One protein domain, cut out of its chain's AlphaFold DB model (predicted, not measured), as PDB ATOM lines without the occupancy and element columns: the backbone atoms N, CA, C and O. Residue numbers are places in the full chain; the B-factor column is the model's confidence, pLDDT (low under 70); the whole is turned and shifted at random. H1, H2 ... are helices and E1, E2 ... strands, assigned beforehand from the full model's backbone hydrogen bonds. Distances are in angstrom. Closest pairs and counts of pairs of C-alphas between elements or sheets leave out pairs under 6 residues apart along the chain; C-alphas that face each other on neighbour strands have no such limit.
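What this domain is: This is residues 2 to 136 and 350 to 369 of the 369 residues of a protein of Candidatus Amesbacteria bacterium GW2011_GWA2_42_12 (UniProt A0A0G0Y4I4). A small twisted sheet of four parallel strands stands between one long helix, H8, covering one face and the shorter helices H3, H5 and H6 on the other, so that the domain has three layers, helices on both faces of a sheet. H7 packs on H5 beyond the sheet, while the small helices H1 and H4 lie far from the core, H4 after the long unnamed stretch 49 to 79. The printed part has 155 residues with eight named helices and four named strands, in the order H1 E1 H2 H3 E2 H4 H5 E3 H6 H7 E4 H8, and the sheet order is E1 E2 E3 E4. The class is mixed, helices and strands, with 77 residues, under half, in named elements. The whole is compact and rounded, with a radius of gyration of the C-alphas of 15.6 A and spans of 46 by 38 by 29 A.

How they stand to each other: In the sheet, E1, residues 14 to 18, is an edge strand parallel to E2, residues 43 to 48, at 21 degrees, with N 17 and O 45 2.8 A apart, within hydrogen-bond range. E2 is parallel to E3, residues 97 to 100, at 23 degrees, with N 99 and O 46 at 2.8 A. E3 is parallel to the other edge strand, E4, residues 129 to 131, at 33 degrees, with N 130 and O 98 at 2.9 A. From edge to edge the strands' lines turn by 73 degrees. H8, residues 350 to 367, is on the sheet over E2 and E3, at a height over the sheet of 7.2 A, and runs along the strands, at 25 degrees to E2 on the local plane; its closest C-alphas to E2 are those of Ile 362 and Ala 43, 5.2 A. On the opposite face, H5, residues 87 to 94, lies over E2 at a height of 9.1 A, slantwise to the strands at 40 degrees to E2 on the local plane; it only just misses E3, on which 2 of its C-alphas fall. H3, residues 24 to 30, on the same face as H5, has a height of 9.3 A; it lies over E2 and, only just, with 3 C-alphas, over E1. H6, residues 103 to 108, also on that face, stands up from the sheet over E4, rising 62 degrees. H5 is the hub, touching three helices. It touches H3 at a shallow tilt of 21 degrees, the same way, the closest C-alphas being those of Tyr 94 and Asn 27, 5.2 A. It touches H7, residues 119 to 124, at a shallow tilt of 17 degrees, the same way, with the C-alphas of Ile 92 and Leu 122 closest at 7.1 A. It touches H2, residues 19 to 22, with the C-alphas of Met 88 and Trp 20 closest at 4.3 A; H2 only grazes the sheet. H1, residues 2 to 6, and H4, residues 80 to 84, touch no helix and are not on the sheet. Three strand-helix-strand units, parallel neighbour strands joined through helices, are E1, H2 H3, E2; E2, H4 H5, E3; and E3, H6 H7, E4, each with a right-handed crossover. Every O i to N i+4 pair is within hydrogen-bond range in H1, H3, H5, H6, H7 and H8; H4 has 0 of 1 but 2 of 2 O i to N i+3 pairs, and H2 is too short for an i+4 pair.

Where its parts are: H1 begins at C-alpha 2, (-27.426, 25.694, -3.968). H8 is 26.3 A long and ends at C-alpha 367, (-5.685, 18.151, -13.201). E2 is 16.6 A long from C-alpha 43, (-12.216, 20.200, -4.507), and E1 12.7 A. H5 measures 10.6 A, E3 10.2 A and H3 10.0 A.

The domain as a whole: The C-alphas of Glu 9 and Ser 63 are the two farthest apart, 46.6 A. Residues 137 to 349 are not printed, and C-alphas 136 and 350 are 9.3 A apart across the cut. The links H3 to E2 and E2 to H4 are long, with 12 and 31 residues. Mean pLDDT of the printed part is 93.8; residue 369 is under 70.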
ATOM      1  N   GLU A   2     -26.754  24.423  -3.621       89.69
ATOM      2  CA  GLU A   2     -27.426  25.694  -3.968       89.69
ATOM      3  C   GLU A   2     -27.019  26.884  -3.084       89.69
ATOM      4  O   GLU A   2     -26.752  27.958  -3.606       89.69
ATOM      5  N   PHE A   3     -26.839  26.676  -1.773       91.12
ATOM      6  CA  PHE A   3     -26.288  27.707  -0.880       91.12
ATOM      7  C   PHE A   3     -24.929  28.259  -1.354       91.12
ATOM      8  O   PHE A   3     -24.722  29.462  -1.339       91.12
ATOM      9  N   ILE A   4     -24.018  27.391  -1.808       92.88
ATOM     10  CA  ILE A   4     -22.687  27.795  -2.292       92.88
ATOM     11  C   ILE A   4     -22.797  28.506  -3.647       92.88
ATOM     12  O   ILE A   4     -22.064  29.455  -3.907       92.88
ATOM     13  N   ARG A   5     -23.722  28.067  -4.513       90.44
ATOM     14  CA  ARG A   5     -23.962  28.697  -5.822       90.44
ATOM     15  C   ARG A   5     -24.504  30.116  -5.670       90.44
ATOM     16  O   ARG A   5     -24.038  31.012  -6.360       90.44
ATOM     17  N   ALA A   6     -25.457  30.305  -4.758       90.06
ATOM     18  CA  ALA A   6     -26.129  31.580  -4.531       90.06
ATOM     19  C   ALA A   6     -25.323  32.574  -3.674       90.06
ATOM     20  O   ALA A   6     -25.701  33.739  -3.596       90.06
ATOM     21  N   ASN A   7     -24.245  32.134  -3.014       89.31
ATOM     22  CA  ASN A   7     -23.427  32.984  -2.152       89.31
ATOM     23  C   ASN A   7     -22.170  33.467  -2.896       89.31
ATOM     24  O   ASN A   7     -21.323  32.663  -3.292       89.31
ATOM     25  N   ASP A   8     -22.066  34.783  -3.092       86.81
ATOM     26  CA  ASP A   8     -20.900  35.438  -3.701       86.81
ATOM     27  C   ASP A   8     -19.869  35.919  -2.663       86.81
ATOM     28  O   ASP A   8     -18.709  36.126  -3.012       86.81
ATOM     29  N   GLU A   9     -20.258  36.073  -1.392       92.25
ATOM     30  CA  GLU A   9     -19.379  36.571  -0.322       92.25
ATOM     31  C   GLU A   9     -18.446  35.486   0.226       92.25
ATOM     32  O   GLU A   9     -17.337  35.779   0.674       92.25
ATOM     33  N   TRP A  10     -18.880  34.224   0.194       93.62
ATOM     34  CA  TRP A  10     -18.094  33.106   0.700       93.62
ATOM     35  C   TRP A  10     -18.305  31.833  -0.116       93.62
ATOM     36  O   TRP A  10     -19.432  31.376  -0.318       93.62
ATOM     37  N   ARG A  11     -17.192  31.215  -0.528       93.94
ATOM     38  CA  ARG A  11     -17.156  29.912  -1.201       93.94
ATOM     39  C   ARG A  11     -15.966  29.101  -0.688       93.94
ATOM     40  O   ARG A  11     -14.895  29.680  -0.517       93.94
ATOM     41  N   PRO A  12     -16.127  27.790  -0.444       96.31
ATOM     42  CA  PRO A  12     -15.023  26.958   0.007       96.31
ATOM     43  C   PRO A  12     -14.132  26.537  -1.166       96.31
ATOM     44  O   PRO A  12     -14.635  26.199  -2.237       96.31
ATOM     45  N   ASP A  13     -12.824  26.453  -0.932       96.44
ATOM     46  CA  ASP A  13     -11.889  25.803  -1.863       96.44
ATOM     47  C   ASP A  13     -12.016  24.272  -1.819       96.44
ATOM     48  O   ASP A  13     -11.836  23.583  -2.825       96.44
ATOM     49  N   VAL A  14     -12.357  23.738  -0.640       98.06
ATOM     50  CA  VAL A  14     -12.472  22.303  -0.366       98.06
ATOM     51  C   VAL A  14     -13.739  22.013   0.429       98.06
ATOM     52  O   VAL A  14     -14.023  22.675   1.429       98.06
ATOM     53  N   ILE A  15     -14.476  20.975   0.036       98.00
ATOM     54  CA  ILE A  15     -15.541  20.380   0.848       98.00
ATOM     55  C   ILE A  15     -15.050  19.051   1.412       98.00
ATOM     56  O   ILE A  15     -14.703  18.136   0.663       98.00
ATOM     57  N   VAL A  16     -15.068  18.932   2.740       98.12
ATOM     58  CA  VAL A  16     -14.825  17.665   3.434       98.12
ATOM     59  C   VAL A  16     -16.164  16.968   3.656       98.12
ATOM     60  O   VAL A  16     -17.012  17.447   4.408       98.12
ATOM     61  N   ALA A  17     -16.359  15.845   2.978       97.81
ATOM     62  CA  ALA A  17     -17.507  14.969   3.136       97.81
ATOM     63  C   ALA A  17     -17.115  13.781   4.020       97.81
ATOM     64  O   ALA A  17     -16.159  13.076   3.712       97.81
ATOM     65  N   SER A  18     -17.843  13.562   5.112       97.31
ATOM     66  CA  SER A  18     -17.491  12.546   6.111       97.31
ATOM     67  C   SER A  18     -18.448  11.362   6.078       97.31
ATOM     68  O   SER A  18     -19.663  11.556   6.152       97.31
ATOM     69  N   ASP A  19     -17.868  10.161   6.014       97.12
ATOM     70  CA  ASP A  19     -18.530   8.855   5.986       97.12
ATOM     71  C   ASP A  19     -19.666   8.756   4.952       97.12
ATOM     72  O   ASP A  19     -19.860   9.617   4.090       97.12
ATOM     73  N   TRP A  20     -20.417   7.657   4.977       95.88
ATOM     74  CA  TRP A  20     -21.469   7.404   3.997       95.88
ATOM     75  C   TRP A  20     -22.514   8.531   3.951       95.88
ATOM     76  O   TRP A  20     -23.032   8.833   2.880       95.88
ATOM     77  N   GLN A  21     -22.777   9.224   5.061       95.62
ATOM     78  CA  GLN A  21     -23.725  10.340   5.124       95.62
ATOM     79  C   GLN A  21     -23.326  11.488   4.183       95.62
ATOM     80  O   GLN A  21     -24.188  12.101   3.554       95.62
ATOM     81  N   GLY A  22     -22.024  11.770   4.061       96.12
ATOM     82  CA  GLY A  22     -21.485  12.770   3.139       96.12
ATOM     83  C   GLY A  22     -21.202  12.240   1.730       96.12
ATOM     84  O   GLY A  22     -20.911  13.030   0.835       96.12
ATOM     85  N   GLY A  23     -21.287  10.928   1.497       95.75
ATOM     86  CA  GLY A  23     -20.758  10.270   0.295       95.75
ATOM     87  C   GLY A  23     -21.355  10.716  -1.043       95.75
ATOM     88  O   GLY A  23     -20.694  10.618  -2.077       95.75
ATOM     89  N   LEU A  24     -22.567  11.279  -1.049       95.62
ATOM     90  CA  LEU A  24     -23.169  11.828  -2.270       95.62
ATOM     91  C   LEU A  24     -22.622  13.204  -2.673       95.62
ATOM     92  O   LEU A  24     -22.767  13.590  -3.828       95.62
ATOM     93  N   ILE A  25     -21.977  13.944  -1.771       96.88
ATOM     94  CA  ILE A  25     -21.413  15.271  -2.064       96.88
ATOM     95  C   ILE A  25     -20.410  15.236  -3.230       96.88
ATOM     96  O   ILE A  25     -20.646  15.939  -4.219       96.88
ATOM     97  N   PRO A  26     -19.325  14.434  -3.176       97.31
ATOM     98  CA  PRO A  26     -18.387  14.347  -4.291       97.31
ATOM     99  C   PRO A  26     -19.044  13.781  -5.553       97.31
ATOM    100  O   PRO A  26     -18.755  14.244  -6.655       97.31
ATOM    101  N   ASN A  27     -19.984  12.840  -5.406       96.50
ATOM    102  CA  ASN A  27     -20.735  12.302  -6.536       96.50
ATOM    103  C   ASN A  27     -21.512  13.403  -7.271       96.50
ATOM    104  O   ASN A  27     -21.345  13.544  -8.480       96.50
ATOM    105  N   TYR A  28     -22.295  14.221  -6.562       96.12
ATOM    106  CA  TYR A  28     -23.058  15.313  -7.167       96.12
ATOM    107  C   TYR A  28     -22.156  16.330  -7.865       96.12
ATOM    108  O   TYR A  28     -22.482  16.756  -8.971       96.12
ATOM    109  N   ILE A  29     -21.024  16.702  -7.258       95.94
ATOM    110  CA  ILE A  29     -20.078  17.655  -7.860       95.94
ATOM    111  C   ILE A  29     -19.522  17.119  -9.185       95.94
ATOM    112  O   ILE A  29     -19.484  17.854 -10.167       95.94
ATOM    113  N   LYS A  30     -19.132  15.841  -9.239       95.25
ATOM    114  CA  LYS A  30     -18.501  15.241 -10.428       95.25
ATOM    115  C   LYS A  30     -19.479  14.729 -11.488       95.25
ATOM    116  O   LYS A  30     -19.046  14.420 -12.593       95.25
ATOM    117  N   THR A  31     -20.769  14.619 -11.174       94.38
ATOM    118  CA  THR A  31     -21.790  14.117 -12.109       94.38
ATOM    119  C   THR A  31     -22.779  15.213 -12.495       94.38
ATOM    120  O   THR A  31     -22.722  15.722 -13.611       94.38
ATOM    121  N   VAL A  32     -23.644  15.622 -11.568       93.81
ATOM    122  CA  VAL A  32     -24.726  16.591 -11.797       93.81
ATOM    123  C   VAL A  32     -24.193  18.010 -12.009       93.81
ATOM    124  O   VAL A  32     -24.663  18.710 -12.899       93.81
ATOM    125  N   TYR A  33     -23.197  18.434 -11.227       94.81
ATOM    126  CA  TYR A  33     -22.630  19.790 -11.281       94.81
ATOM    127  C   TYR A  33     -21.272  19.857 -11.993       94.81
ATOM    128  O   TYR A  33     -20.530  20.824 -11.816       94.81
ATOM    129  N   LYS A  34     -20.940  18.851 -12.811       94.31
ATOM    130  CA  LYS A  34     -19.629  18.749 -13.472       94.31
ATOM    131  C   LYS A  34     -19.306  19.956 -14.365       94.31
ATOM    132  O   LYS A  34     -18.157  20.379 -14.422       94.31
ATOM    133  N   ASP A  35     -20.334  20.530 -14.993       95.06
ATOM    134  CA  ASP A  35     -20.231  21.674 -15.907       95.06
ATOM    135  C   ASP A  35     -20.610  23.004 -15.225       95.06
ATOM    136  O   ASP A  35     -20.586  24.062 -15.854       95.06
ATOM    137  N   ASP A  36     -20.966  22.984 -13.932       95.31
ATOM    138  CA  ASP A  36     -21.290  24.207 -13.197       95.31
ATOM    139  C   ASP A  36     -20.015  25.059 -13.020       95.31
ATOM    140  O   ASP A  36     -18.991  24.555 -12.539       95.31
ATOM    141  N   PRO A  37     -20.035  26.357 -13.377       93.31
ATOM    142  CA  PRO A  37     -18.831  27.192 -13.414       93.31
ATOM    143  C   PRO A  37     -18.230  27.488 -12.033       93.31
ATOM    144  O   PRO A  37     -17.086  27.959 -11.963       93.31
ATOM    145  N   ILE A  38     -18.986  27.239 -10.957       94.19
ATOM    146  CA  ILE A  38     -18.588  27.459  -9.566       94.19
ATOM    147  C   ILE A  38     -18.291  26.113  -8.905       94.19
ATOM    148  O   ILE A  38     -17.156  25.865  -8.502       94.19
ATOM    149  N   LEU A  39     -19.286  25.226  -8.815       95.94
ATOM    150  CA  LEU A  39     -19.189  24.001  -8.017       95.94
ATOM    151  C   LEU A  39     -18.169  23.009  -8.569       95.94
ATOM    152  O   LEU A  39     -17.476  22.371  -7.784       95.94
ATOM    153  N   SER A  40     -18.007  22.925  -9.893       95.19
ATOM    154  CA  SER A  40     -17.004  22.037 -10.495       95.19
ATOM    155  C   SER A  40     -15.572  22.394 -10.084       95.19
ATOM    156  O   SER A  40     -14.655  21.595 -10.258       95.19
ATOM    157  N   LYS A  41     -15.315  23.627  -9.622       95.25
ATOM    158  CA  LYS A  41     -13.979  24.103  -9.215       95.25
ATOM    159  C   LYS A  41     -13.660  23.811  -7.751       95.25
ATOM    160  O   LYS A  41     -12.501  23.927  -7.374       95.25
ATOM    161  N   ILE A  42     -14.648  23.401  -6.962       97.19
ATOM    162  CA  ILE A  42     -14.468  23.089  -5.547       97.19
ATOM    163  C   ILE A  42     -13.927  21.668  -5.431       97.19
ATOM    164  O   ILE A  42     -14.529  20.727  -5.953       97.19
ATOM    165  N   ALA A  43     -12.794  21.512  -4.754       98.25
ATOM    166  CA  ALA A  43     -12.216  20.200  -4.507       98.25
ATOM    167  C   ALA A  43     -12.969  19.464  -3.394       98.25
ATOM    168  O   ALA A  43     -13.595  20.063  -2.517       98.25
ATOM    169  N   THR A  44     -12.893  18.141  -3.410       98.38
ATOM    170  CA  THR A  44     -13.610  17.281  -2.472       98.38
ATOM    171  C   THR A  44     -12.669  16.311  -1.780       98.38
ATOM    172  O   THR A  44     -11.914  15.574  -2.414       98.38
ATOM    173  N   VAL A  45     -12.741  16.291  -0.452       98.56
ATOM    174  CA  VAL A  45     -12.070  15.297   0.386       98.56
ATOM    175  C   VAL A  45     -13.138  14.417   1.001       98.56
ATOM    176  O   VAL A  45     -14.058  14.922   1.642       98.56
ATOM    177  N   PHE A  46     -13.022  13.109   0.827       98.62
ATOM    178  CA  PHE A  46     -13.927  12.147   1.436       98.62
ATOM    179  C   PHE A  46     -13.246  11.438   2.605       98.62
ATOM    180  O   PHE A  46     -12.293  10.692   2.404       98.62
ATOM    181  N   SER A  47     -13.701  11.712   3.828       97.94
ATOM    182  CA  SER A  47     -13.113  11.187   5.062       97.94
ATOM    183  C   SER A  47     -13.870   9.957   5.550       97.94
ATOM    184  O   SER A  47     -15.055  10.042   5.865       97.94
ATOM    185  N   ILE A  48     -13.175   8.828   5.648       97.69
ATOM    186  CA  ILE A  48     -13.694   7.539   6.112       97.69
ATOM    187  C   ILE A  48     -13.234   7.328   7.556       97.69
ATOM    188  O   ILE A  48     -12.044   7.109   7.798       97.69
ATOM    189  N   HIS A  49     -14.154   7.348   8.519       94.12
ATOM    190  CA  HIS A  49     -13.861   7.023   9.922       94.12
ATOM    191  C   HIS A  49     -14.162   5.558  10.228       94.12
ATOM    192  O   HIS A  49     -13.499   4.953  11.071       94.12
ATOM    193  N   ASN A  50     -15.154   4.981   9.544       88.88
ATOM    194  CA  ASN A  50     -15.501   3.574   9.684       88.88
ATOM    195  C   ASN A  50     -16.090   3.022   8.378       88.88
ATOM    196  O   ASN A  50     -17.201   3.377   7.990       88.88
ATOM    197  N   LEU A  51     -15.353   2.120   7.726       93.12
ATOM    198  CA  LEU A  51     -15.729   1.569   6.421       93.12
ATOM    199  C   LEU A  51     -16.901   0.579   6.506       93.12
ATOM    200  O   LEU A  51     -17.581   0.340   5.511       93.12
ATOM    201  N   TYR A  52     -17.171   0.052   7.702       89.94
ATOM    202  CA  TYR A  52     -18.278  -0.867   7.955       89.94
ATOM    203  C   TYR A  52     -19.640  -0.246   7.606       89.94
ATOM    204  O   TYR A  52     -20.532  -0.916   7.086       89.94
ATOM    205  N   PHE A  53     -19.816   1.054   7.866       90.81
ATOM    206  CA  PHE A  53     -21.073   1.750   7.600       90.81
ATOM    207  C   PHE A  53     -21.078   2.338   6.191       90.81
ATOM    208  O   PHE A  53     -20.485   3.385   5.946       90.81
ATOM    209  N   GLN A  54     -21.788   1.683   5.274       93.50
ATOM    210  CA  GLN A  54     -21.779   2.045   3.850       93.50
ATOM    211  C   GLN A  54     -23.074   2.689   3.337       93.50
ATOM    212  O   GLN A  54     -23.143   3.134   2.190       93.50
ATOM    213  N   GLY A  55     -24.098   2.764   4.184       90.25
ATOM    214  CA  GLY A  55     -25.436   3.215   3.828       90.25
ATOM    215  C   GLY A  55     -26.452   2.820   4.897       90.25
ATOM    216  O   GLY A  55     -26.098   2.545   6.042       90.25
ATOM    217  N   MET A  56     -27.722   2.754   4.502       85.31
ATOM    218  CA  MET A  56     -28.850   2.408   5.382       85.31
ATOM    219  C   MET A  56     -29.139   0.895   5.456       85.31
ATOM    220  O   MET A  56     -30.182   0.487   5.964       85.31
ATOM    221  N   PHE A  57     -28.239   0.059   4.939       85.12
ATOM    222  CA  PHE A  57     -28.401  -1.389   4.827       85.12
ATOM    223  C   PHE A  57     -27.044  -2.087   4.915       85.12
ATOM    224  O   PHE A  57     -25.989  -1.468   4.755       85.12
ATOM    225  N   ASP A  58     -27.084  -3.397   5.146       85.25
ATOM    226  CA  ASP A  58     -25.897  -4.237   5.084       85.25
ATOM    227  C   ASP A  58     -25.640  -4.681   3.639       85.25
ATOM    228  O   ASP A  58     -26.355  -5.510   3.066       85.25
ATOM    229  N   HIS A  59     -24.601  -4.101   3.049       84.19
ATOM    230  CA  HIS A  59     -24.213  -4.325   1.664       84.19
ATOM    231  C   HIS A  59     -23.819  -5.785   1.369       84.19
ATOM    232  O   HIS A  59     -23.909  -6.211   0.219       84.19
ATOM    233  N   ARG A  60     -23.478  -6.584   2.393       85.56
ATOM    234  CA  ARG A  60     -23.127  -8.010   2.250       85.56
ATOM    235  C   ARG A  60     -24.316  -8.888   1.863       85.56
ATOM    236  O   ARG A  60     -24.123  -9.973   1.326       85.56
ATOM    237  N   PHE A  61     -25.540  -8.421   2.111       87.31
ATOM    238  CA  PHE A  61     -26.775  -9.159   1.822       87.31
ATOM    239  C   PHE A  61     -27.573  -8.561   0.653       87.31
ATOM    240  O   PHE A  61     -28.762  -8.836   0.501       87.31
ATOM    241  N   THR A  62     -26.943  -7.720  -0.170       85.19
ATOM    242  CA  THR A  62     -27.611  -7.051  -1.297       85.19
ATOM    243  C   THR A  62     -27.588  -7.926  -2.545       85.19
ATOM    244  O   THR A  62     -26.545  -8.466  -2.903       85.19
ATOM    245  N   SER A  63     -28.738  -8.075  -3.209       85.75
ATOM    246  CA  SER A  63     -28.832  -8.829  -4.465       85.75
ATOM    247  C   SER A  63     -28.147  -8.085  -5.616       85.75
ATOM    248  O   SER A  63     -28.085  -6.858  -5.606       85.75
ATOM    249  N   GLU A  64     -27.698  -8.801  -6.649       82.25
ATOM    250  CA  GLU A  64     -27.076  -8.179  -7.830       82.25
ATOM    251  C   GLU A  64     -27.986  -7.143  -8.514       82.25
ATOM    252  O   GLU A  64     -27.499  -6.139  -9.021       82.25
ATOM    253  N   MET A  65     -29.309  -7.347  -8.484       82.69
ATOM    254  CA  MET A  65     -30.284  -6.412  -9.064       82.69
ATOM    255  C   MET A  65     -30.448  -5.123  -8.249       82.69
ATOM    256  O   MET A  65     -30.850  -4.098  -8.796       82.69
ATOM    257  N   ASP A  66     -30.162  -5.179  -6.949       83.94
ATOM    258  CA  ASP A  66     -30.253  -4.047  -6.023       83.94
ATOM    259  C   ASP A  66     -28.896  -3.371  -5.774       83.94
ATOM    260  O   ASP A  66     -28.817  -2.376  -5.052       83.94
ATOM    261  N   TYR A  67     -27.823  -3.930  -6.329       85.50
ATOM    262  CA  TYR A  67     -26.463  -3.488  -6.083       85.50
ATOM    263  C   TYR A  67     -26.207  -2.114  -6.708       85.50
ATOM    264  O   TYR A  67     -26.262  -1.936  -7.925       85.50
ATOM    265  N   ASP A  68     -25.871  -1.133  -5.871       91.00
ATOM    266  CA  ASP A  68     -25.482   0.193  -6.340       91.00
ATOM    267  C   ASP A  68     -24.091   0.155  -6.974       91.00
ATOM    268  O   ASP A  68     -23.089   0.159  -6.257       91.00
ATOM    269  N   ASP A  69     -24.023   0.179  -8.308       90.12
ATOM    270  CA  ASP A  69     -22.796   0.234  -9.121       90.12
ATOM    271  C   ASP A  69     -21.901   1.463  -8.828       90.12
ATOM    272  O   ASP A  69     -20.721   1.508  -9.202       90.12
ATOM    273  N   GLY A  70     -22.452   2.463  -8.135       92.19
ATOM    274  CA  GLY A  70     -21.814   3.734  -7.845       92.19
ATOM    275  C   GLY A  70     -21.629   4.622  -9.078       92.19
ATOM    276  O   GLY A  70     -20.844   5.561  -9.018       92.19
ATOM    277  N   LYS A  71     -22.277   4.343 -10.209       92.31
ATOM    278  CA  LYS A  71     -22.129   5.076 -11.481       92.31
ATOM    279  C   LYS A  71     -23.462   5.503 -12.071       92.31
ATOM    280  O   LYS A  71     -23.542   6.609 -12.593       92.31
ATOM    281  N   SER A  72     -24.474   4.654 -11.958       91.62
ATOM    282  CA  SER A  72     -25.835   4.937 -12.387       91.62
ATOM    283  C   SER A  72     -26.400   6.168 -11.679       91.62
ATOM    284  O   SER A  72     -25.951   6.540 -10.582       91.62
ATOM    285  N   ASP A  73     -27.392   6.791 -12.308       91.00
ATOM    286  CA  ASP A  73     -28.029   8.001 -11.799       91.00
ATOM    287  C   ASP A  73     -28.601   7.799 -10.396       91.00
ATOM    288  O   ASP A  73     -29.094   6.726 -10.032       91.00
ATOM    289  N   ILE A  74     -28.535   8.864  -9.599       91.56
ATOM    290  CA  ILE A  74     -29.142   8.882  -8.274       91.56
ATOM    291  C   ILE A  74     -30.674   8.883  -8.462       91.56
ATOM    292  O   ILE A  74     -31.191   9.760  -9.159       91.56
ATOM    293  N   PRO A  75     -31.415   7.937  -7.854       90.06
ATOM    294  CA  PRO A  75     -32.867   7.919  -7.908       90.06
ATOM    295  C   PRO A  75     -33.485   9.192  -7.299       90.06
ATOM    296  O   PRO A  75     -32.861   9.864  -6.477       90.06
ATOM    297  N   PRO A  76     -34.730   9.538  -7.659       88.38
ATOM    298  CA  PRO A  76     -35.422  10.661  -7.042       88.38
ATOM    299  C   PRO A  76     -35.723  10.393  -5.560       88.38
ATOM    300  O   PRO A  76     -35.867   9.249  -5.122       88.38
ATOM    301  N   ILE A  77     -35.869  11.469  -4.784       85.69
ATOM    302  CA  ILE A  77     -36.277  11.389  -3.376       85.69
ATOM    303  C   ILE A  77     -37.633  10.673  -3.285       85.69
ATOM    304  O   ILE A  77     -38.581  11.044  -3.974       85.69
ATOM    305  N   GLY A  78     -37.719   9.662  -2.418       84.19
ATOM    306  CA  GLY A  78     -38.919   8.839  -2.228       84.19
ATOM    307  C   GLY A  78     -38.923   7.519  -3.008       84.19
ATOM    308  O   GLY A  78     -39.776   6.676  -2.742       84.19
ATOM    309  N   ASP A  79     -37.966   7.296  -3.915       89.50
ATOM    310  CA  ASP A  79     -37.746   5.989  -4.544       89.50
ATOM    311  C   ASP A  79     -37.145   5.006  -3.520       89.50
ATOM    312  O   ASP A  79     -36.189   5.323  -2.805       89.50
ATOM    313  N   THR A  80     -37.685   3.789  -3.460       86.50
ATOM    314  CA  THR A  80     -37.225   2.736  -2.544       86.50
ATOM    315  C   THR A  80     -35.794   2.288  -2.828       86.50
ATOM    316  O   THR A  80     -35.130   1.787  -1.926       86.50
ATOM    317  N   ARG A  81     -35.266   2.506  -4.038       85.75
ATOM    318  CA  ARG A  81     -33.858   2.237  -4.366       85.75
ATOM    319  C   ARG A  81     -32.894   3.154  -3.624       85.75
ATOM    320  O   ARG A  81     -31.754   2.762  -3.406       85.75
ATOM    321  N   MET A  82     -33.339   4.334  -3.181       87.12
ATOM    322  CA  MET A  82     -32.503   5.260  -2.410       87.12
ATOM    323  C   MET A  82     -31.968   4.614  -1.127       87.12
ATOM    324  O   MET A  82     -30.813   4.825  -0.762       87.12
ATOM    325  N   SER A  83     -32.784   3.794  -0.457       86.12
ATOM    326  CA  SER A  83     -32.373   3.111   0.774       86.12
ATOM    327  C   SER A  83     -31.370   1.982   0.536       86.12
ATOM    328  O   SER A  83     -30.762   1.527   1.498       86.12
ATOM    329  N   LYS A  84     -31.166   1.566  -0.722       87.38
ATOM    330  CA  LYS A  84     -30.222   0.519  -1.144       87.38
ATOM    331  C   LYS A  84     -28.958   1.073  -1.813       87.38
ATOM    332  O   LYS A  84     -28.167   0.328  -2.380       87.38
ATOM    333  N   MET A  85     -28.745   2.387  -1.756       91.38
ATOM    334  CA  MET A  85     -27.562   3.012  -2.341       91.38
ATOM    335  C   MET A  85     -26.350   2.997  -1.417       91.38
ATOM    336  O   MET A  85     -26.437   3.346  -0.238       91.38
ATOM    337  N   ASN A  86     -25.188   2.690  -1.984       94.56
ATOM    338  CA  ASN A  86     -23.929   2.663  -1.263       94.56
ATOM    339  C   ASN A  86     -23.238   4.027  -1.379       94.56
ATOM    340  O   ASN A  86     -22.429   4.294  -2.276       94.56
ATOM    341  N   PHE A  87     -23.572   4.926  -0.457       95.75
ATOM    342  CA  PHE A  87     -23.020   6.276  -0.469       95.75
ATOM    343  C   PHE A  87     -21.519   6.283  -0.168       95.75
ATOM    344  O   PHE A  87     -20.806   7.112  -0.728       95.75
ATOM    345  N   MET A  88     -21.014   5.333   0.629       97.31
ATOM    346  CA  MET A  88     -19.574   5.173   0.869       97.31
ATOM    347  C   MET A  88     -18.821   4.891  -0.438       97.31
ATOM    348  O   MET A  88     -17.851   5.577  -0.762       97.31
ATOM    349  N   ARG A  89     -19.319   3.946  -1.243       97.06
ATOM    350  CA  ARG A  89     -18.772   3.609  -2.562       97.06
ATOM    351  C   ARG A  89     -18.716   4.826  -3.477       97.06
ATOM    352  O   ARG A  89     -17.708   5.058  -4.145       97.06
ATOM    353  N   ARG A  90     -19.798   5.604  -3.523       97.19
ATOM    354  CA  ARG A  90     -19.876   6.828  -4.335       97.19
ATOM    355  C   ARG A  90     -18.914   7.901  -3.817       97.19
ATOM    356  O   ARG A  90     -18.218   8.507  -4.625       97.19
ATOM    357  N   GLY A  91     -18.793   8.061  -2.503       97.81
ATOM    358  CA  GLY A  91     -17.804   8.937  -1.875       97.81
ATOM    359  C   GLY A  91     -16.381   8.620  -2.331       97.81
ATOM    360  O   GLY A  91     -15.707   9.471  -2.910       97.81
ATOM    361  N   ILE A  92     -15.970   7.358  -2.175       98.25
ATOM    362  CA  ILE A  92     -14.653   6.852  -2.594       98.25
ATOM    363  C   ILE A  92     -14.431   7.055  -4.097       98.25
ATOM    364  O   ILE A  92     -13.354   7.468  -4.528       98.25
ATOM    365  N   ARG A  93     -15.448   6.769  -4.916       97.81
ATOM    366  CA  ARG A  93     -15.317   6.806  -6.375       97.81
ATOM    367  C   ARG A  93     -15.127   8.214  -6.934       97.81
ATOM    368  O   ARG A  93     -14.433   8.331  -7.942       97.81
ATOM    369  N   TYR A  94     -15.743   9.243  -6.351       97.56
ATOM    370  CA  TYR A  94     -15.797  10.578  -6.969       97.56
ATOM    371  C   TYR A  94     -15.015  11.666  -6.245       97.56
ATOM    372  O   TYR A  94     -14.814  12.723  -6.836       97.56
ATOM    373  N   ALA A  95     -14.572  11.448  -5.007       98.12
ATOM    374  CA  ALA A  95     -13.787  12.463  -4.312       98.12
ATOM    375  C   ALA A  95     -12.481  12.776  -5.056       98.12
ATOM    376  O   ALA A  95     -11.989  11.938  -5.810       98.12
ATOM    377  N   ASP A  96     -11.885  13.944  -4.840       98.44
ATOM    378  CA  ASP A  96     -10.541  14.243  -5.356       98.44
ATOM    379  C   ASP A  96      -9.471  13.567  -4.493       98.44
ATOM    380  O   ASP A  96      -8.492  13.019  -5.004       98.44
ATOM    381  N   VAL A  97      -9.700  13.530  -3.179       98.44
ATOM    382  CA  VAL A  97      -8.882  12.809  -2.199       98.44
ATOM    383  C   VAL A  97      -9.771  12.004  -1.260       98.44
ATOM    384  O   VAL A  97     -10.851  12.445  -0.872       98.44
ATOM    385  N   ILE A  98      -9.291  10.833  -0.857       98.56
ATOM    386  CA  ILE A  98      -9.870  10.007   0.193       98.56
ATOM    387  C   ILE A  98      -8.934  10.068   1.403       98.56
ATOM    388  O   ILE A  98      -7.738   9.808   1.287       98.56
ATOM    389  N   ASN A  99      -9.483  10.411   2.560       97.38
ATOM    390  CA  ASN A  99      -8.787  10.408   3.839       97.38
ATOM    391  C   ASN A  99      -9.343   9.294   4.729       97.38
ATOM    392  O   ASN A  99     -10.541   9.022   4.717       97.38
ATOM    393  N   THR A 100      -8.498   8.700   5.560       97.19
ATOM    394  CA  THR A 100      -8.936   7.896   6.697       97.19
ATOM    395  C   THR A 100      -8.069   8.153   7.925       97.19
ATOM    396  O   THR A 100      -7.070   8.859   7.861       97.19
ATOM    397  N   VAL A 101      -8.467   7.615   9.072       96.00
ATOM    398  CA  VAL A 101      -8.020   8.080  10.395       96.00
ATOM    399  C   VAL A 101      -6.692   7.485  10.890       96.00
ATOM    400  O   VAL A 101      -6.340   7.671  12.054       96.00
ATOM    401  N   SER A 102      -5.958   6.754  10.044       96.81
ATOM    402  CA  SER A 102      -4.557   6.388  10.290       96.81
ATOM    403  C   SER A 102      -3.861   5.846   9.025       96.81
ATOM    404  O   SER A 102      -4.531   5.265   8.160       96.81
ATOM    405  N   PRO A 103      -2.531   6.018   8.879       97.00
ATOM    406  CA  PRO A 103      -1.761   5.467   7.758       97.00
ATOM    407  C   PRO A 103      -1.877   3.947   7.596       97.00
ATOM    408  O   PRO A 103      -1.969   3.438   6.476       97.00
ATOM    409  N   ASN A 104      -1.866   3.198   8.695       96.75
ATOM    410  CA  ASN A 104      -1.980   1.753   8.660       96.75
ATOM    411  C   ASN A 104      -3.391   1.318   8.274       96.75
ATOM    412  O   ASN A 104      -3.522   0.464   7.402       96.75
ATOM    413  N   TYR A 105      -4.430   1.962   8.810       96.88
ATOM    414  CA  TYR A 105      -5.803   1.656   8.410       96.88
ATOM    415  C   TYR A 105      -6.045   1.954   6.924       96.88
ATOM    416  O   TYR A 105      -6.672   1.151   6.243       96.88
ATOM    417  N   ALA A 106      -5.449   3.023   6.376       97.44
ATOM    418  CA  ALA A 106      -5.474   3.307   4.936       97.44
ATOM    419  C   ALA A 106      -4.903   2.161   4.084       97.44
ATOM    420  O   ALA A 106      -5.350   1.947   2.960       97.44
ATOM    421  N   ARG A 107      -3.923   1.410   4.603       97.12
ATOM    422  CA  ARG A 107      -3.399   0.200   3.947       97.12
ATOM    423  C   ARG A 107      -4.317  -0.994   4.177       97.12
ATOM    424  O   ARG A 107      -4.615  -1.708   3.223       97.12
ATOM    425  N   GLU A 108      -4.778  -1.201   5.405       96.69
ATOM    426  CA  GLU A 108      -5.631  -2.334   5.778       96.69
ATOM    427  C   GLU A 108      -6.920  -2.372   4.956       96.69
ATOM    428  O   GLU A 108      -7.222  -3.410   4.372       96.69
ATOM    429  N   ILE A 109      -7.629  -1.247   4.810       97.00
ATOM    430  CA  ILE A 109      -8.899  -1.189   4.062       97.00
ATOM    431  C   ILE A 109      -8.768  -1.472   2.560       97.00
ATOM    432  O   ILE A 109      -9.763  -1.613   1.859       97.00
ATOM    433  N   THR A 110      -7.542  -1.570   2.042       97.44
ATOM    434  CA  THR A 110      -7.289  -2.031   0.669       97.44
ATOM    435  C   THR A 110      -7.165  -3.554   0.576       97.44
ATOM    436  O   THR A 110      -6.859  -4.073  -0.493       97.44
ATOM    437  N   THR A 111      -7.384  -4.290   1.666       96.50
ATOM    438  CA  THR A 111      -7.321  -5.757   1.715       96.50
ATOM    439  C   THR A 111      -8.712  -6.360   1.916       96.50
ATOM    440  O   THR A 111      -9.556  -5.716   2.536       96.50
ATOM    441  N   PRO A 112      -8.964  -7.607   1.473       94.88
ATOM    442  CA  PRO A 112     -10.265  -8.254   1.670       94.88
ATOM    443  C   PRO A 112     -10.693  -8.391   3.139       94.88
ATOM    444  O   PRO A 112     -11.882  -8.442   3.425       94.88
ATOM    445  N   GLU A 113      -9.740  -8.454   4.075       92.19
ATOM    446  CA  GLU A 113     -10.027  -8.624   5.506       92.19
ATOM    447  C   GLU A 113     -10.684  -7.382   6.132       92.19
ATOM    448  O   GLU A 113     -11.553  -7.527   6.988       92.19
ATOM    449  N   TYR A 114     -10.299  -6.177   5.695       92.94
ATOM    450  CA  TYR A 114     -10.758  -4.903   6.282       92.94
ATOM    451  C   TYR A 114     -11.511  -4.005   5.292       92.94
ATOM    452  O   TYR A 114     -12.017  -2.953   5.679       92.94
ATOM    453  N   GLY A 115     -11.539  -4.364   4.011       94.44
ATOM    454  CA  GLY A 115     -12.055  -3.510   2.947       94.44
ATOM    455  C   GLY A 115     -13.564  -3.534   2.772       94.44
ATOM    456  O   GLY A 115     -14.070  -2.730   1.997       94.44
ATOM    457  N   GLU A 116     -14.280  -4.406   3.490       93.88
ATOM    458  CA  GLU A 116     -15.749  -4.444   3.512       93.88
ATOM    459  C   GLU A 116     -16.344  -4.409   2.087       93.88
ATOM    460  O   GLU A 116     -17.162  -3.555   1.758       93.88
ATOM    461  N   LEU A 117     -15.865  -5.278   1.187       94.19
ATOM    462  CA  LEU A 117     -16.284  -5.367  -0.226       94.19
ATOM    463  C   LEU A 117     -16.000  -4.110  -1.082       94.19
ATOM    464  O   LEU A 117     -16.451  -4.010  -2.230       94.19
ATOM    465  N   LEU A 118     -15.247  -3.144  -0.552       96.12
ATOM    466  CA  LEU A 118     -14.785  -1.929  -1.228       96.12
ATOM    467  C   LEU A 118     -13.265  -1.928  -1.457       96.12
ATOM    468  O   LEU A 118     -12.751  -0.972  -2.043       96.12
ATOM    469  N   GLU A 119     -12.549  -2.991  -1.072       97.38
ATOM    470  CA  GLU A 119     -11.091  -3.106  -1.183       97.38
ATOM    471  C   GLU A 119     -10.600  -2.843  -2.605       97.38
ATOM    472  O   GLU A 119      -9.669  -2.066  -2.796       97.38
ATOM    473  N   ASN A 120     -11.263  -3.411  -3.615       97.06
ATOM    474  CA  ASN A 120     -10.865  -3.245  -5.013       97.06
ATOM    475  C   ASN A 120     -11.033  -1.789  -5.470       97.06
ATOM    476  O   ASN A 120     -10.162  -1.241  -6.141       97.06
ATOM    477  N   LEU A 121     -12.116  -1.123  -5.052       97.44
ATOM    478  CA  LEU A 121     -12.334   0.290  -5.364       97.44
ATOM    479  C   LEU A 121     -11.293   1.182  -4.670       97.44
ATOM    480  O   LEU A 121     -10.800   2.140  -5.262       97.44
ATOM    481  N   LEU A 122     -10.940   0.872  -3.423       98.12
ATOM    482  CA  LEU A 122      -9.900   1.586  -2.686       98.12
ATOM    483  C   LEU A 122      -8.507   1.343  -3.292       98.12
ATOM    484  O   LEU A 122      -7.708   2.275  -3.359       98.12
ATOM    485  N   GLN A 123      -8.232   0.137  -3.800       97.81
ATOM    486  CA  GLN A 123      -7.009  -0.181  -4.545       97.81
ATOM    487  C   GLN A 123      -6.915   0.601  -5.861       97.81
ATOM    488  O   GLN A 123      -5.873   1.203  -6.127       97.81
ATOM    489  N   GLU A 124      -7.994   0.663  -6.650       97.56
ATOM    490  CA  GLU A 124      -8.076   1.496  -7.866       97.56
ATOM    491  C   GLU A 124      -7.765   2.968  -7.559       97.56
ATOM    492  O   GLU A 124      -7.175   3.684  -8.365       97.56
ATOM    493  N   ARG A 125      -8.155   3.419  -6.364       97.12
ATOM    494  CA  ARG A 125      -8.031   4.799  -5.894       97.12
ATOM    495  C   ARG A 125      -6.823   5.026  -4.979       97.12
ATOM    496  O   ARG A 125      -6.733   6.087  -4.363       97.12
ATOM    497  N   ARG A 126      -5.874   4.086  -4.903       96.69
ATOM    498  CA  ARG A 126      -4.784   4.090  -3.910       96.69
ATOM    499  C   ARG A 126      -3.906   5.343  -3.946       96.69
ATOM    500  O   ARG A 126      -3.482   5.804  -2.895       96.69
ATOM    501  N   SER A 127      -3.649   5.921  -5.121       96.81
ATOM    502  CA  SER A 127      -2.874   7.171  -5.252       96.81
ATOM    503  C   SER A 127      -3.586   8.403  -4.676       96.81
ATOM    504  O   SER A 127      -2.946   9.429  -4.453       96.81
ATOM    505  N   HIS A 128      -4.892   8.294  -4.423       97.75
ATOM    506  CA  HIS A 128      -5.736   9.324  -3.824       97.75
ATOM    507  C   HIS A 128      -6.131   8.991  -2.379       97.75
ATOM    508  O   HIS A 128      -6.871   9.768  -1.783       97.75
ATOM    509  N   LEU A 129      -5.691   7.853  -1.827       98.38
ATOM    510  CA  LEU A 129      -6.033   7.398  -0.482       98.38
ATOM    511  C   LEU A 129      -4.895   7.702   0.493       98.38
ATOM    512  O   LEU A 129      -3.775   7.216   0.333       98.38
ATOM    513  N   PHE A 130      -5.205   8.464   1.534       98.19
ATOM    514  CA  PHE A 130      -4.258   8.858   2.570       98.19
ATOM    515  C   PHE A 130      -4.824   8.547   3.951       98.19
ATOM    516  O   PHE A 130      -6.036   8.572   4.160       98.19
ATOM    517  N   GLY A 131      -3.935   8.262   4.895       97.44
ATOM    518  CA  GLY A 131      -4.284   8.083   6.294       97.44
ATOM    519  C   GLY A 131      -3.623   9.156   7.143       97.44
ATOM    520  O   GLY A 131      -2.410   9.320   7.048       97.44
ATOM    521  N   ILE A 132      -4.400   9.850   7.971       96.94
ATOM    522  CA  ILE A 132      -3.903  10.812   8.959       96.94
ATOM    523  C   ILE A 132      -4.345  10.347  10.334       96.94
ATOM    524  O   ILE A 132      -5.539  10.193  10.591       96.94
ATOM    525  N   LEU A 133      -3.379  10.158  11.230       96.06
ATOM    526  CA  LEU A 133      -3.659   9.777  12.607       96.06
ATOM    527  C   LEU A 133      -4.434  10.896  13.325       96.06
ATOM    528  O   LEU A 133      -4.089  12.080  13.216       96.06
ATOM    529  N   ASN A 134      -5.483  10.538  14.070       94.50
ATOM    530  CA  ASN A 134      -6.219  11.525  14.864       94.50
ATOM    531  C   ASN A 134      -5.343  12.132  15.965       94.50
ATOM    532  O   ASN A 134      -4.389  11.520  16.443       94.50
ATOM    533  N   GLY A 135      -5.725  13.333  16.400       95.00
ATOM    534  CA  GLY A 135      -5.180  13.944  17.603       95.00
ATOM    535  C   GLY A 135      -6.069  13.741  18.831       95.00
ATOM    536  O   GLY A 135      -7.241  13.375  18.739       95.00
ATOM    537  N   ILE A 136      -5.520  14.063  19.996       96.19
ATOM    538  CA  ILE A 136      -6.246  14.252  21.249       96.19
ATOM    539  C   ILE A 136      -6.143  15.717  21.686       96.19
ATOM    540  O   ILE A 136      -5.208  16.448  21.337       96.19
ATOM    541  N   SER A 350      -1.847  16.758  13.850       95.69
ATOM    542  CA  SER A 350      -2.756  16.149  12.867       95.69
ATOM    543  C   SER A 350      -3.293  17.172  11.849       95.69
ATOM    544  O   SER A 350      -3.247  16.953  10.641       95.69
ATOM    545  N   ALA A 351      -3.710  18.360  12.301       96.44
ATOM    546  CA  ALA A 351      -4.259  19.413  11.443       96.44
ATOM    547  C   ALA A 351      -3.278  19.907  10.363       96.44
ATOM    548  O   ALA A 351      -3.711  20.316   9.286       96.44
ATOM    549  N   LYS A 352      -1.963  19.856  10.623       96.56
ATOM    550  CA  LYS A 352      -0.951  20.203   9.612       96.56
ATOM    551  C   LYS A 352      -0.967  19.210   8.455       96.56
ATOM    552  O   LYS A 352      -0.889  19.633   7.307       96.56
ATOM    553  N   GLU A 353      -1.119  17.921   8.741       96.25
ATOM    554  CA  GLU A 353      -1.232  16.886   7.708       96.25
ATOM    555  C   GLU A 353      -2.526  17.047   6.899       96.25
ATOM    556  O   GLU A 353      -2.504  16.956   5.670       96.25
ATOM    557  N   TYR A 354      -3.640  17.392   7.559       97.06
ATOM    558  CA  TYR A 354      -4.907  17.681   6.874       97.06
ATOM    559  C   TYR A 354      -4.786  18.868   5.915       97.06
ATOM    560  O   TYR A 354      -5.294  18.806   4.795       97.06
ATOM    561  N   ALA A 355      -4.074  19.929   6.308       97.50
ATOM    562  CA  ALA A 355      -3.837  21.078   5.436       97.50
ATOM    563  C   ALA A 355      -3.071  20.691   4.156       97.50
ATOM    564  O   ALA A 355      -3.382  21.197   3.077       97.50
ATOM    565  N   GLU A 356      -2.111  19.766   4.245       97.25
ATOM    566  CA  GLU A 356      -1.404  19.241   3.071       97.25
ATOM    567  C   GLU A 356      -2.308  18.370   2.186       97.25
ATOM    568  O   GLU A 356      -2.238  18.459   0.959       97.25
ATOM    569  N   ILE A 357      -3.217  17.584   2.774       96.88
ATOM    570  CA  ILE A 357      -4.243  16.855   2.012       96.88
ATOM    571  C   ILE A 357      -5.181  17.809   1.266       96.88
ATOM    572  O   ILE A 357      -5.529  17.547   0.116       96.88
ATOM    573  N   PHE A 358      -5.580  18.922   1.881       98.12
ATOM    574  CA  PHE A 358      -6.471  19.891   1.238       98.12
ATOM    575  C   PHE A 358      -5.818  20.525   0.010       98.12
ATOM    576  O   PHE A 358      -6.456  20.616  -1.037       98.12
ATOM    577  N   LYS A 359      -4.525  20.863   0.092       98.00
ATOM    578  CA  LYS A 359      -3.748  21.322  -1.070       98.00
ATOM    579  C   LYS A 359      -3.713  20.261  -2.175       98.00
ATOM    580  O   LYS A 359      -4.041  20.567  -3.316       98.00
ATOM    581  N   LYS A 360      -3.428  18.998  -1.830       97.31
ATOM    582  CA  LYS A 360      -3.454  17.879  -2.794       97.31
ATOM    583  C   LYS A 360      -4.816  17.714  -3.471       97.31
ATOM    584  O   LYS A 360      -4.866  17.422  -4.661       97.31
ATOM    585  N   ALA A 361      -5.913  17.890  -2.735       98.06
ATOM    586  CA  ALA A 361      -7.259  17.795  -3.295       98.06
ATOM    587  C   ALA A 361      -7.527  18.892  -4.332       98.06
ATOM    588  O   ALA A 361      -8.092  18.604  -5.388       98.06
ATOM    589  N   ILE A 362      -7.079  20.122  -4.066       98.00
ATOM    590  CA  ILE A 362      -7.153  21.236  -5.021       98.00
ATOM    591  C   ILE A 362      -6.343  20.909  -6.281       98.00
ATOM    592  O   ILE A 362      -6.863  21.032  -7.393       98.00
ATOM    593  N   ASP A 363      -5.114  20.414  -6.114       97.06
ATOM    594  CA  ASP A 363      -4.244  20.042  -7.231       97.06
ATOM    595  C   ASP A 363      -4.874  18.936  -8.094       97.06
ATOM    596  O   ASP A 363      -4.979  19.088  -9.313       97.06
ATOM    597  N   PHE A 364      -5.372  17.853  -7.487       96.25
ATOM    598  CA  PHE A 364      -6.033  16.767  -8.220       96.25
ATOM    599  C   PHE A 364      -7.307  17.218  -8.934       96.25
ATOM    600  O   PHE A 364      -7.536  16.819 -10.081       96.25
ATOM    601  N   ASN A 365      -8.115  18.076  -8.305       95.69
ATOM    602  CA  ASN A 365      -9.306  18.617  -8.952       95.69
ATOM    603  C   ASN A 365      -8.942  19.448 -10.192       95.69
ATOM    604  O   ASN A 365      -9.638  19.380 -11.202       95.69
ATOM    605  N   SER A 366      -7.845  20.210 -10.129       92.00
ATOM    606  CA  SER A 366      -7.378  21.034 -11.251       92.00
ATOM    607  C   SER A 366      -6.851  20.214 -12.434       92.00
ATOM    608  O   SER A 366      -7.047  20.622 -13.572       92.00
ATOM    609  N   GLN A 367      -6.236  19.053 -12.176       88.06
ATOM    610  CA  GLN A 367      -5.685  18.151 -13.201       88.06
ATOM    611  C   GLN A 367      -6.731  17.237 -13.850       88.06
ATOM    612  O   GLN A 367      -6.490  16.683 -14.917       88.06
ATOM    613  N   SER A 368      -7.874  17.038 -13.190       75.88
ATOM    614  CA  SER A 368      -8.957  16.170 -13.674       75.88
ATOM    615  C   SER A 368      -9.873  16.856 -14.703       75.88
ATOM    616  O   SER A 368     -10.874  16.265 -15.109       75.88
ATOM    617  N   LYS A 369      -9.569  18.106 -15.073       61.59
ATOM    618  CA  LYS A 369     -10.263  18.922 -16.076       61.59
ATOM    619  C   LYS A 369      -9.377  19.085 -17.297       61.59
ATOM    620  O   LYS A 369      -9.946  19.085 -18.409       61.59
TER     621      LYS A 369